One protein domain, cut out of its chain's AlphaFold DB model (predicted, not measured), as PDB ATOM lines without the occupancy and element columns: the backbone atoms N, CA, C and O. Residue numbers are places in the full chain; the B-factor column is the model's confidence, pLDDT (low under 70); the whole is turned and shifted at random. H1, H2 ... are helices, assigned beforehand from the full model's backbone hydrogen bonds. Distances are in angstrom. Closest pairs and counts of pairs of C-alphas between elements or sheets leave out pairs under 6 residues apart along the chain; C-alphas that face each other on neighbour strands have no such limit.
ATOM      1  N   ALA A  29      33.928 -17.147  48.088       91.69
ATOM      2  CA  ALA A  29      34.869 -16.338  47.319       91.69
ATOM      3  C   ALA A  29      34.979 -14.908  47.875       91.69
ATOM      4  O   ALA A  29      36.084 -14.441  48.137       91.69
ATOM      5  N   GLU A  30      33.853 -14.243  48.164       91.19
ATOM      6  CA  GLU A  30      33.851 -12.910  48.790       91.19
ATOM      7  C   GLU A  30      34.585 -12.882  50.139       91.19
ATOM      8  O   GLU A  30      35.324 -11.942  50.448       91.19
ATOM      9  N   VAL A  31      34.360 -13.902  50.972       87.94
ATOM     10  CA  VAL A  31      34.993 -14.011  52.290       87.94
ATOM     11  C   VAL A  31      36.502 -14.230  52.149       87.94
ATOM     12  O   VAL A  31      37.278 -13.572  52.847       87.94
ATOM     13  N   ILE A  32      36.919 -15.103  51.228       90.31
ATOM     14  CA  ILE A  32      38.329 -15.398  50.937       90.31
ATOM     15  C   ILE A  32      39.033 -14.166  50.362       90.31
ATOM     16  O   ILE A  32      40.125 -13.824  50.814       90.31
ATOM     17  N   ASP A  33      38.402 -13.444  49.438       91.31
ATOM     18  CA  ASP A  33      38.959 -12.218  48.861       91.31
ATOM     19  C   ASP A  33      39.158 -11.139  49.929       91.31
ATOM     20  O   ASP A  33      40.210 -10.495  49.994       91.31
ATOM     21  N   LYS A  34      38.173 -10.956  50.818       89.50
ATOM     22  CA  LYS A  34      38.293 -10.011  51.935       89.50
ATOM     23  C   LYS A  34      39.456 -10.386  52.857       89.50
ATOM     24  O   LYS A  34      40.204  -9.506  53.286       89.50
ATOM     25  N   LEU A  35      39.616 -11.678  53.142       87.19
ATOM     26  CA  LEU A  35      40.722 -12.201  53.937       87.19
ATOM     27  C   LEU A  35      42.076 -11.923  53.267       87.19
ATOM     28  O   LEU A  35      42.959 -11.347  53.905       87.19
ATOM     29  N   CYS A  36      42.229 -12.262  51.985       89.69
ATOM     30  CA  CYS A  36      43.472 -12.069  51.233       89.69
ATOM     31  C   CYS A  36      43.875 -10.590  51.181       89.69
ATOM     32  O   CYS A  36      45.021 -10.245  51.477       89.69
ATOM     33  N   ARG A  37      42.917  -9.696  50.910       89.88
ATOM     34  CA  ARG A  37      43.154  -8.244  50.910       89.88
ATOM     35  C   ARG A  37      43.650  -7.740  52.258       89.88
ATOM     36  O   ARG A  37      44.561  -6.918  52.308       89.88
ATOM     37  N   GLU A  38      43.091  -8.235  53.356       87.00
ATOM     38  CA  GLU A  38      43.515  -7.840  54.700       87.00
ATOM     39  C   GLU A  38      44.912  -8.360  55.057       87.00
ATOM     40  O   GLU A  38      45.686  -7.632  55.683       87.00
ATOM     41  N   ILE A  39      45.270  -9.567  54.608       84.00
ATOM     42  CA  ILE A  39      46.628 -10.113  54.740       84.00
ATOM     43  C   ILE A  39      47.632  -9.236  53.976       84.00
ATOM     44  O   ILE A  39      48.642  -8.816  54.550       84.00
ATOM     45  N   VAL A  40      47.341  -8.905  52.713       86.75
ATOM     46  CA  VAL A  40      48.197  -8.060  51.861       86.75
ATOM     47  C   VAL A  40      48.330  -6.650  52.434       86.75
ATOM     48  O   VAL A  40      49.444  -6.147  52.596       86.75
ATOM     49  N   ARG A  41      47.214  -6.024  52.827       85.94
ATOM     50  CA  ARG A  41      47.186  -4.667  53.401       85.94
ATOM     51  C   ARG A  41      48.064  -4.539  54.647       85.94
ATOM     52  O   ARG A  41      48.619  -3.472  54.898       85.94
ATOM     53  N   ARG A  42      48.193  -5.615  55.424       83.94
ATOM     54  CA  ARG A  42      48.977  -5.665  56.668       83.94
ATOM     55  C   ARG A  42      50.414  -6.156  56.463       83.94
ATOM     56  O   ARG A  42      51.152  -6.245  57.437       83.94
ATOM     57  N   GLY A  43      50.819  -6.475  55.230       81.12
ATOM     58  CA  GLY A  43      52.159  -6.987  54.926       81.12
ATOM     59  C   GLY A  43      52.408  -8.409  55.443       81.12
ATOM     60  O   GLY A  43      53.549  -8.774  55.710       81.12
ATOM     61  N   MET A  44      51.355  -9.217  55.604       85.50
ATOM     62  CA  MET A  44      51.419 -10.555  56.213       85.50
ATOM     63  C   MET A  44      51.417 -11.698  55.185       85.50
ATOM     64  O   MET A  44      51.141 -12.841  55.539       85.50
ATOM     65  N   VAL A  45      51.730 -11.418  53.916       82.12
ATOM     66  CA  VAL A  45      51.699 -12.417  52.828       82.12
ATOM     67  C   VAL A  45      52.658 -13.578  53.106       82.12
ATOM     68  O   VAL A  45      52.238 -14.729  53.130       82.12
ATOM     69  N   ALA A  46      53.927 -13.281  53.403       79.94
ATOM     70  CA  ALA A  46      54.944 -14.297  53.677       79.94
ATOM     71  C   ALA A  46      54.584 -15.250  54.843       79.94
ATOM     72  O   ALA A  46      54.615 -16.465  54.638       79.94
ATOM     73  N   PRO A  47      54.202 -14.770  56.048       77.75
ATOM     74  CA  PRO A  47      53.800 -15.669  57.131       77.75
ATOM     75  C   PRO A  47      52.489 -16.421  56.844       77.75
ATOM     76  O   PRO A  47      52.332 -17.554  57.303       77.75
ATOM     77  N   ALA A  48      51.559 -15.842  56.075       83.06
ATOM     78  CA  ALA A  48      50.336 -16.531  55.668       83.06
ATOM     79  C   ALA A  48      50.630 -17.696  54.708       83.06
ATOM     80  O   ALA A  48      50.177 -18.810  54.965       83.06
ATOM     81  N   LEU A  49      51.455 -17.483  53.678       80.06
ATOM     82  CA  LEU A  49      51.878 -18.548  52.763       80.06
ATOM     83  C   LEU A  49      52.650 -19.647  53.500       80.06
ATOM     84  O   LEU A  49      52.320 -20.818  53.355       80.06
ATOM     85  N   MET A  50      53.593 -19.293  54.381       78.44
ATOM     86  CA  MET A  50      54.284 -20.284  55.220       78.44
ATOM     87  C   MET A  50      53.311 -21.118  56.066       78.44
ATOM     88  O   MET A  50      53.484 -22.328  56.197       78.44
ATOM     89  N   THR A  51      52.265 -20.500  56.619       77.00
ATOM     90  CA  THR A  51      51.233 -21.222  57.379       77.00
ATOM     91  C   THR A  51      50.492 -22.221  56.486       77.00
ATOM     92  O   THR A  51      50.350 -23.386  56.859       77.00
ATOM     93  N   LEU A  52      50.082 -21.801  55.285       76.75
ATOM     94  CA  LEU A  52      49.399 -22.662  54.313       76.75
ATOM     95  C   LEU A  52      50.299 -23.823  53.854       76.75
ATOM     96  O   LEU A  52      49.851 -24.968  53.847       76.75
ATOM     97  N   GLU A  53      51.584 -23.574  53.602       71.19
ATOM     98  CA  GLU A  53      52.580 -24.604  53.277       71.19
ATOM     99  C   GLU A  53      52.735 -25.640  54.399       71.19
ATOM    100  O   GLU A  53      52.695 -26.849  54.163       71.19
ATOM    101  N   THR A  54      52.858 -25.180  55.649       65.75
ATOM    102  CA  THR A  54      53.011 -26.071  56.817       65.75
ATOM    103  C   THR A  54      51.736 -26.833  57.175       65.75
ATOM    104  O   THR A  54      51.804 -27.848  57.869       65.75
ATOM    105  N   SER A  55      50.575 -26.400  56.677       59.38
ATOM    106  CA  SER A  55      49.315 -27.123  56.855       59.38
ATOM    107  C   SER A  55      49.229 -28.393  55.993       59.38
ATOM    108  O   SER A  55      48.504 -29.321  56.357       59.38
ATOM    109  N   ARG A  56      50.024 -28.499  54.913       56.12
ATOM    110  CA  ARG A  56      50.021 -29.661  54.004       56.12
ATOM    111  C   ARG A  56      50.565 -30.967  54.641       56.12
ATOM    112  O   ARG A  56      49.989 -32.015  54.360       56.12
ATOM    113  N   PRO A  57      51.598 -30.974  55.518       55.06
ATOM    114  CA  PRO A  57      52.093 -32.198  56.177       55.06
ATOM    115  C   PRO A  57      51.509 -32.533  57.568       55.06
ATOM    116  O   PRO A  57      51.946 -33.521  58.154       55.06
ATOM    117  N   ASP A  78      31.880 -11.008  61.050       69.50
ATOM    118  CA  ASP A  78      30.540 -11.597  61.127       69.50
ATOM    119  C   ASP A  78      30.596 -13.124  61.259       69.50
ATOM    120  O   ASP A  78      31.331 -13.803  60.537       69.50
ATOM    121  N   ALA A  79      29.781 -13.671  62.167       72.31
ATOM    122  CA  ALA A  79      29.725 -15.104  62.467       72.31
ATOM    123  C   ALA A  79      29.386 -15.963  61.236       72.31
ATOM    124  O   ALA A  79      29.807 -17.118  61.151       72.31
ATOM    125  N   THR A  80      28.670 -15.399  60.259       78.31
ATOM    126  CA  THR A  80      28.364 -16.066  58.990       78.31
ATOM    127  C   THR A  80      29.620 -16.215  58.138       78.31
ATOM    128  O   THR A  80      29.863 -17.282  57.592       78.31
ATOM    129  N   ALA A  81      30.466 -15.183  58.063       77.44
ATOM    130  CA  ALA A  81      31.717 -15.250  57.308       77.44
ATOM    131  C   ALA A  81      32.703 -16.261  57.919       77.44
ATOM    132  O   ALA A  81      33.387 -16.970  57.187       77.44
ATOM    133  N   HIS A  82      32.724 -16.386  59.251       77.00
ATOM    134  CA  HIS A  82      33.483 -17.445  59.918       77.00
ATOM    135  C   HIS A  82      33.000 -18.844  59.536       77.00
ATOM    136  O   HIS A  82      33.827 -19.719  59.292       77.00
ATOM    137  N   ARG A  83      31.679 -19.051  59.475       80.69
ATOM    138  CA  ARG A  83      31.098 -20.334  59.074       80.69
ATOM    139  C   ARG A  83      31.446 -20.682  57.629       80.69
ATOM    140  O   ARG A  83      31.950 -21.766  57.395       80.69
ATOM    141  N   GLU A  84      31.251 -19.750  56.702       84.31
ATOM    142  CA  GLU A  84      31.556 -19.946  55.276       84.31
ATOM    143  C   GLU A  84      33.034 -20.285  55.047       84.31
ATOM    144  O   GLU A  84      33.360 -21.185  54.278       84.31
ATOM    145  N   LEU A  85      33.939 -19.600  55.757       81.31
ATOM    146  CA  LEU A  85      35.367 -19.899  55.695       81.31
ATOM    147  C   LEU A  85      35.689 -21.277  56.289       81.31
ATOM    148  O   LEU A  85      36.482 -22.011  55.706       81.31
ATOM    149  N   ALA A  86      35.092 -21.636  57.429       81.62
ATOM    150  CA  ALA A  86      35.292 -22.944  58.050       81.62
ATOM    151  C   ALA A  86      34.788 -24.080  57.143       81.62
ATOM    152  O   ALA A  86      35.534 -25.017  56.877       81.62
ATOM    153  N   GLU A  87      33.575 -23.947  56.600       82.38
ATOM    154  CA  GLU A  87      32.982 -24.900  55.654       82.38
ATOM    155  C   GLU A  87      33.817 -25.026  54.371       82.38
ATOM    156  O   GLU A  87      33.961 -26.120  53.827       82.38
ATOM    157  N   PHE A  88      34.407 -23.930  53.883       82.69
ATOM    158  CA  PHE A  88      35.317 -23.989  52.740       82.69
ATOM    159  C   PHE A  88      36.640 -24.684  53.088       82.69
ATOM    160  O   PHE A  88      37.116 -25.511  52.314       82.69
ATOM    161  N   LEU A  89      37.222 -24.407  54.258       81.56
ATOM    162  CA  LEU A  89      38.476 -25.023  54.710       81.56
ATOM    163  C   LEU A  89      38.369 -26.543  54.907       81.56
ATOM    164  O   LEU A  89      39.368 -27.242  54.754       81.56
ATOM    165  N   GLU A  90      37.174 -27.069  55.186       81.44
ATOM    166  CA  GLU A  90      36.914 -28.514  55.236       81.44
ATOM    167  C   GLU A  90      37.041 -29.198  53.862       81.44
ATOM    168  O   GLU A  90      37.271 -30.411  53.783       81.44
ATOM    169  N   GLN A  91      36.915 -28.439  52.768       78.81
ATOM    170  CA  GLN A  91      37.014 -28.974  51.417       78.81
ATOM    171  C   GLN A  91      38.467 -29.271  51.053       78.81
ATOM    172  O   GLN A  91      39.396 -28.506  51.324       78.81
ATOM    173  N   ARG A  92      38.674 -30.402  50.381       78.25
ATOM    174  CA  ARG A  92      40.000 -30.779  49.892       78.25
ATOM    175  C   ARG A  92      40.408 -29.818  48.770       78.25
ATOM    176  O   ARG A  92      39.649 -29.651  47.827       78.25
ATOM    177  N   GLY A  93      41.592 -29.212  48.868       78.69
ATOM    178  CA  GLY A  93      42.083 -28.216  47.902       78.69
ATOM    179  C   GLY A  93      41.853 -26.756  48.314       78.69
ATOM    180  O   GLY A  93      42.386 -25.856  47.673       78.69
ATOM    181  N   SER A  94      41.137 -26.503  49.415       82.44
ATOM    182  CA  SER A  94      40.862 -25.149  49.924       82.44
ATOM    183  C   SER A  94      42.130 -24.356  50.254       82.44
ATOM    184  O   SER A  94      42.227 -23.178  49.929       82.44
ATOM    185  N   VAL A  95      43.135 -25.015  50.838       83.25
ATOM    186  CA  VAL A  95      44.449 -24.426  51.150       83.25
ATOM    187  C   VAL A  95      45.183 -23.985  49.881       83.25
ATOM    188  O   VAL A  95      45.751 -22.898  49.861       83.25
ATOM    189  N   GLU A  96      45.138 -24.801  48.823       82.88
ATOM    190  CA  GLU A  96      45.743 -24.485  47.521       82.88
ATOM    191  C   GLU A  96      45.064 -23.267  46.894       82.88
ATOM    192  O   GLU A  96      45.728 -22.322  46.477       82.88
ATOM    193  N   TYR A  97      43.728 -23.269  46.909       88.06
ATOM    194  CA  TYR A  97      42.917 -22.171  46.401       88.06
ATOM    195  C   TYR A  97      43.218 -20.857  47.135       88.06
ATOM    196  O   TYR A  97      43.470 -19.834  46.502       88.06
ATOM    197  N   ILE A  98      43.232 -20.879  48.473       87.56
ATOM    198  CA  ILE A  98      43.522 -19.690  49.290       87.56
ATOM    199  C   ILE A  98      44.956 -19.204  49.045       87.56
ATOM    200  O   ILE A  98      45.171 -17.998  48.957       87.56
ATOM    201  N   GLY A  99      45.920 -20.120  48.910       85.62
ATOM    202  CA  GLY A  99      47.305 -19.789  48.571       85.62
ATOM    203  C   GLY A  99      47.404 -19.039  47.243       85.62
ATOM    204  O   GLY A  99      47.912 -17.920  47.218       85.62
ATOM    205  N   GLY A 100      46.826 -19.598  46.176       87.56
ATOM    206  CA  GLY A 100      46.822 -18.969  44.854       87.56
ATOM    207  C   GLY A 100      46.121 -17.606  44.842       87.56
ATOM    208  O   GLY A 100      46.678 -16.623  44.357       87.56
ATOM    209  N   ARG A 101      44.939 -17.495  45.462       93.19
ATOM    210  CA  ARG A 101      44.220 -16.209  45.562       93.19
ATOM    211  C   ARG A 101      44.990 -15.154  46.352       93.19
ATOM    212  O   ARG A 101      44.932 -13.970  46.012       93.19
ATOM    213  N   LEU A 102      45.717 -15.557  47.394       89.00
ATOM    214  CA  LEU A 102      46.559 -14.650  48.166       89.00
ATOM    215  C   LEU A 102      47.740 -14.128  47.335       89.00
ATOM    216  O   LEU A 102      48.031 -12.933  47.393       89.00
ATOM    217  N   GLU A 103      48.394 -14.995  46.563       89.19
ATOM    218  CA  GLU A 103      49.476 -14.613  45.648       89.19
ATOM    219  C   GLU A 103      48.986 -13.654  44.555       89.19
ATOM    220  O   GLU A 103      49.604 -12.612  44.336       89.19
ATOM    221  N   GLU A 104      47.838 -13.943  43.936       92.31
ATOM    222  CA  GLU A 104      47.204 -13.067  42.941       92.31
ATOM    223  C   GLU A 104      46.894 -11.684  43.533       92.31
ATOM    224  O   GLU A 104      47.309 -10.662  42.984       92.31
ATOM    225  N   THR A 105      46.266 -11.645  44.713       92.88
ATOM    226  CA  THR A 105      45.947 -10.387  45.411       92.88
ATOM    227  C   THR A 105      47.214  -9.591  45.764       92.88
ATOM    228  O   THR A 105      47.218  -8.358  45.736       92.88
ATOM    229  N   ALA A 106      48.309 -10.273  46.119       87.44
ATOM    230  CA  ALA A 106      49.586  -9.623  46.407       87.44
ATOM    231  C   ALA A 106      50.213  -9.013  45.141       87.44
ATOM    232  O   ALA A 106      50.675  -7.870  45.187       87.44
ATOM    233  N   GLY A 107      50.178  -9.736  44.018       90.31
ATOM    234  CA  GLY A 107      50.673  -9.258  42.724       90.31
ATOM    235  C   GLY A 107      49.885  -8.062  42.182       90.31
ATOM    236  O   GLY A 107      50.481  -7.095  41.703       90.31
ATOM    237  N   GLU A 108      48.555  -8.075  42.323       91.00
ATOM    238  CA  GLU A 108      47.680  -6.939  41.989       91.00
ATOM    239  C   GLU A 108      48.102  -5.669  42.750       91.00
ATOM    240  O   GLU A 108      48.321  -4.615  42.145       91.00
ATOM    241  N   ALA A 109      48.318  -5.782  44.065       86.50
ATOM    242  CA  ALA A 109      48.709  -4.657  44.914       86.50
ATOM    243  C   ALA A 109      50.116  -4.104  44.609       86.50
ATOM    244  O   ALA A 109      50.389  -2.930  44.871       86.50
ATOM    245  N   GLU A 110      51.032  -4.927  44.094       82.00
ATOM    246  CA  GLU A 110      52.376  -4.499  43.686       82.00
ATOM    247  C   GLU A 110      52.371  -3.806  42.312       82.00
ATOM    248  O   GLU A 110      53.035  -2.778  42.120       82.00
ATOM    249  N   SER A 111      51.545  -4.299  41.385       82.81
ATOM    250  CA  SER A 111      51.311  -3.674  40.078       82.81
ATOM    251  C   SER A 111      50.679  -2.283  40.220       82.81
ATOM    252  O   SER A 111      51.147  -1.310  39.618       82.81
ATOM    253  N   GLU A 112      49.688  -2.139  41.111       80.56
ATOM    254  CA  GLU A 112      49.076  -0.844  41.430       80.56
ATOM    255  C   GLU A 112      50.102   0.159  41.976       80.56
ATOM    256  O   GLU A 112      50.177   1.289  41.489       80.56
ATOM    257  N   ARG A 113      50.965  -0.245  42.922       76.12
ATOM    258  CA  ARG A 113      52.020   0.635  43.469       76.12
ATOM    259  C   ARG A 113      53.013   1.094  42.403       76.12
ATOM    260  O   ARG A 113      53.417   2.256  42.413       76.12
ATOM    261  N   THR A 114      53.380   0.204  41.485       72.69
ATOM    262  CA  THR A 114      54.310   0.512  40.390       72.69
ATOM    263  C   THR A 114      53.692   1.512  39.403       72.69
ATOM    264  O   THR A 114      54.324   2.508  39.057       72.69
ATOM    265  N   SER A 115      52.417   1.329  39.036       72.38
ATOM    266  CA  SER A 115      51.699   2.238  38.122       72.38
ATOM    267  C   SER A 115      51.474   3.656  38.685       72.38
ATOM    268  O   SER A 115      51.511   4.648  37.945       72.38
ATOM    269  N   ILE A 116      51.296   3.775  40.006       70.19
ATOM    270  CA  ILE A 116      51.194   5.064  40.706       70.19
ATOM    271  C   ILE A 116      52.567   5.762  40.749       70.19
ATOM    272  O   ILE A 116      52.654   6.964  40.494       70.19
ATOM    273  N   GLY A 117      53.647   5.012  41.000       60.06
ATOM    274  CA  GLY A 117      55.016   5.539  41.042       60.06
ATOM    275  C   GLY A 117      55.497   6.141  39.714       60.06
ATOM    276  O   GLY A 117      56.116   7.211  39.707       60.06
ATOM    277  N   ASP A 118      55.150   5.516  38.586       58.66
ATOM    278  CA  ASP A 118      55.482   6.028  37.247       58.66
ATOM    279  C   ASP A 118      54.717   7.318  36.905       58.66
ATOM    280  O   ASP A 118      55.269   8.245  36.299       58.66
ATOM    281  N   SER A 119      53.471   7.433  37.373       58.78
ATOM    282  CA  SER A 119      52.624   8.614  37.154       58.78
ATOM    283  C   SER A 119      53.103   9.849  37.938       58.78
ATOM    284  O   SER A 119      52.992  10.978  37.452       58.78
ATOM    285  N   GLU A 120      53.679   9.665  39.132       57.06
ATOM    286  CA  GLU A 120      54.237  10.762  39.942       57.06
ATOM    287  C   GLU A 120      55.658  11.178  39.524       57.06
ATOM    288  O   GLU A 120      56.040  12.347  39.656       57.06
ATOM    289  N   SER A 121      56.455  10.251  38.980       54.81
ATOM    290  CA  SER A 121      57.790  10.546  38.437       54.81
ATOM    291  C   SER A 121      57.720  11.438  37.185       54.81
ATOM    292  O   SER A 121      58.539  12.344  37.008       54.81
ATOM    293  N   GLY A 122      56.677  11.266  36.361       54.53
ATOM    294  CA  GLY A 122      56.424  12.098  35.179       54.53
ATOM    295  C   GLY A 122      56.078  13.561  35.489       54.53
ATOM    296  O   GLY A 122      56.471  14.446  34.733       54.53
ATOM    297  N   LYS A 123      55.408  13.848  36.615       54.41
ATOM    298  CA  LYS A 123      55.005  15.221  36.983       54.41
ATOM    299  C   LYS A 123      56.162  16.057  37.544       54.41
ATOM    300  O   LYS A 123      56.316  17.216  37.170       54.41
ATOM    301  N   ARG A 124      57.049  15.457  38.347       54.00
ATOM    302  CA  ARG A 124      58.187  16.169  38.972       54.00
ATOM    303  C   ARG A 124      59.273  16.621  37.990       54.00
ATOM    304  O   ARG A 124      60.028  17.538  38.296       54.00
ATOM    305  N   LYS A 125      59.369  16.002  36.809       53.50
ATOM    306  CA  LYS A 125      60.371  16.371  35.792       53.50
ATOM    307  C   LYS A 125      59.928  17.530  34.889       53.50
ATOM    308  O   LYS A 125      60.777  18.133  34.237       53.50
ATOM    309  N   VAL A 126      58.629  17.835  34.855       55.31
ATOM    310  CA  VAL A 126      58.064  18.943  34.066       55.31
ATOM    311  C   VAL A 126      58.125  20.257  34.852       55.31
ATOM    312  O   VAL A 126      58.482  21.276  34.280       55.31
ATOM    313  N   GLU A 127      57.909  20.219  36.169       52.44
ATOM    314  CA  GLU A 127      57.879  21.416  37.029       52.44
ATOM    315  C   GLU A 127      59.272  21.975  37.389       52.44
ATOM    316  O   GLU A 127      59.402  23.125  37.776       52.44
ATOM    317  N   SER A 128      60.349  21.199  37.210       51.19
ATOM    318  CA  SER A 128      61.727  21.666  37.461       51.19
ATOM    319  C   SER A 128      62.412  22.277  36.224       51.19
ATOM    320  O   SER A 128      63.627  22.492  36.245       51.19
ATOM    321  N   ARG A 129      61.671  22.490  35.127       54.88
ATOM    322  CA  ARG A 129      62.173  23.069  33.866       54.88
ATOM    323  C   ARG A 129      61.519  24.401  33.478       54.88
ATOM    324  O   ARG A 129      61.831  24.891  32.393       54.88
ATOM    325  N   GLU A 130      60.685  24.979  34.339       47.16
ATOM    326  CA  GLU A 130      60.177  26.355  34.198       47.16
ATOM    327  C   GLU A 130      60.902  27.327  35.134       47.16
ATOM    328  O   GLU A 130      61.227  26.929  36.276       47.16
TER     329      GLU A 130
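This is residues 29 to 57 and 78 to 130 of the 130 residues of an uncharacterized protein of Planctomycetes bacterium Pan189 (UniProt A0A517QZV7). One long helix, H4, makes the long axis: H1 and H2 pack on its first part, H1 at a slant and H2 running back nearly alongside, while residues 111 to 130 stick out as a free arm. H3 packs on residues 31 and 32 of H1 and turns through a tight link into H4. The printed part has 82 residues with four named helices, H1, H2, H3 and H4 in that order, and no named strand; the class is all helix. The whole is extended, with a radius of gyration of the C-alphas of 18.1 A, and spans 63 by 29 by 17 A; the arm makes the length.

H1, residues 29 to 41, touches H4, residues 94 to 127, at a steep tilt of 50 degrees, the same way; the closest C-alphas, of Cys 36 and Leu 102, are 5.1 A apart, and H4 takes part with residues 98 to 109 alone. H2, residues 45 to 55, is close to H1 but not clearly touching, with C-alphas 39 and 45 5.9 A apart. H2 touches residues 95 to 106 alone of H4 at a shallow tilt of 12 degrees, opposite ways; the closest C-alphas, of Leu 52 and Val 95, are 6.1 A apart. H3, residues 79 to 89, touches H1 about perpendicular, at 85 degrees, with the C-alphas of Val 31 and Ala 81 closest at 6.1 A. H2 and H3 are apart. The helix packing is mostly crossed, but only just: 1 of 3 touching pairs is at a shallow tilt. In H1, H2 and H3 every O i to N i+4 pair is within hydrogen-bond range; in H4, 25 of 30 are.

H1 begins at C-alpha 29 (34.869, -16.338, 47.319) and is 18.0 A long. H2 measures 15.4 A and H3 15.3 A. H4 runs 51.2 A from C-alpha 94 (40.862, -25.149, 49.924) to C-alpha 127 (57.879, 21.416, 37.029).

The C-alphas of Glu 90 and Glu 130, the two farthest apart, are 63.2 A from each other. Residues 58 to 77 are not printed, and C-alphas 57 and 78 are 30.2 A apart across this cut. The links H1 to H2 and H3 to H4 are tight. The model's pLDDT is under 70 at residues 54 to 57, residue 78 and residues 117 to 130.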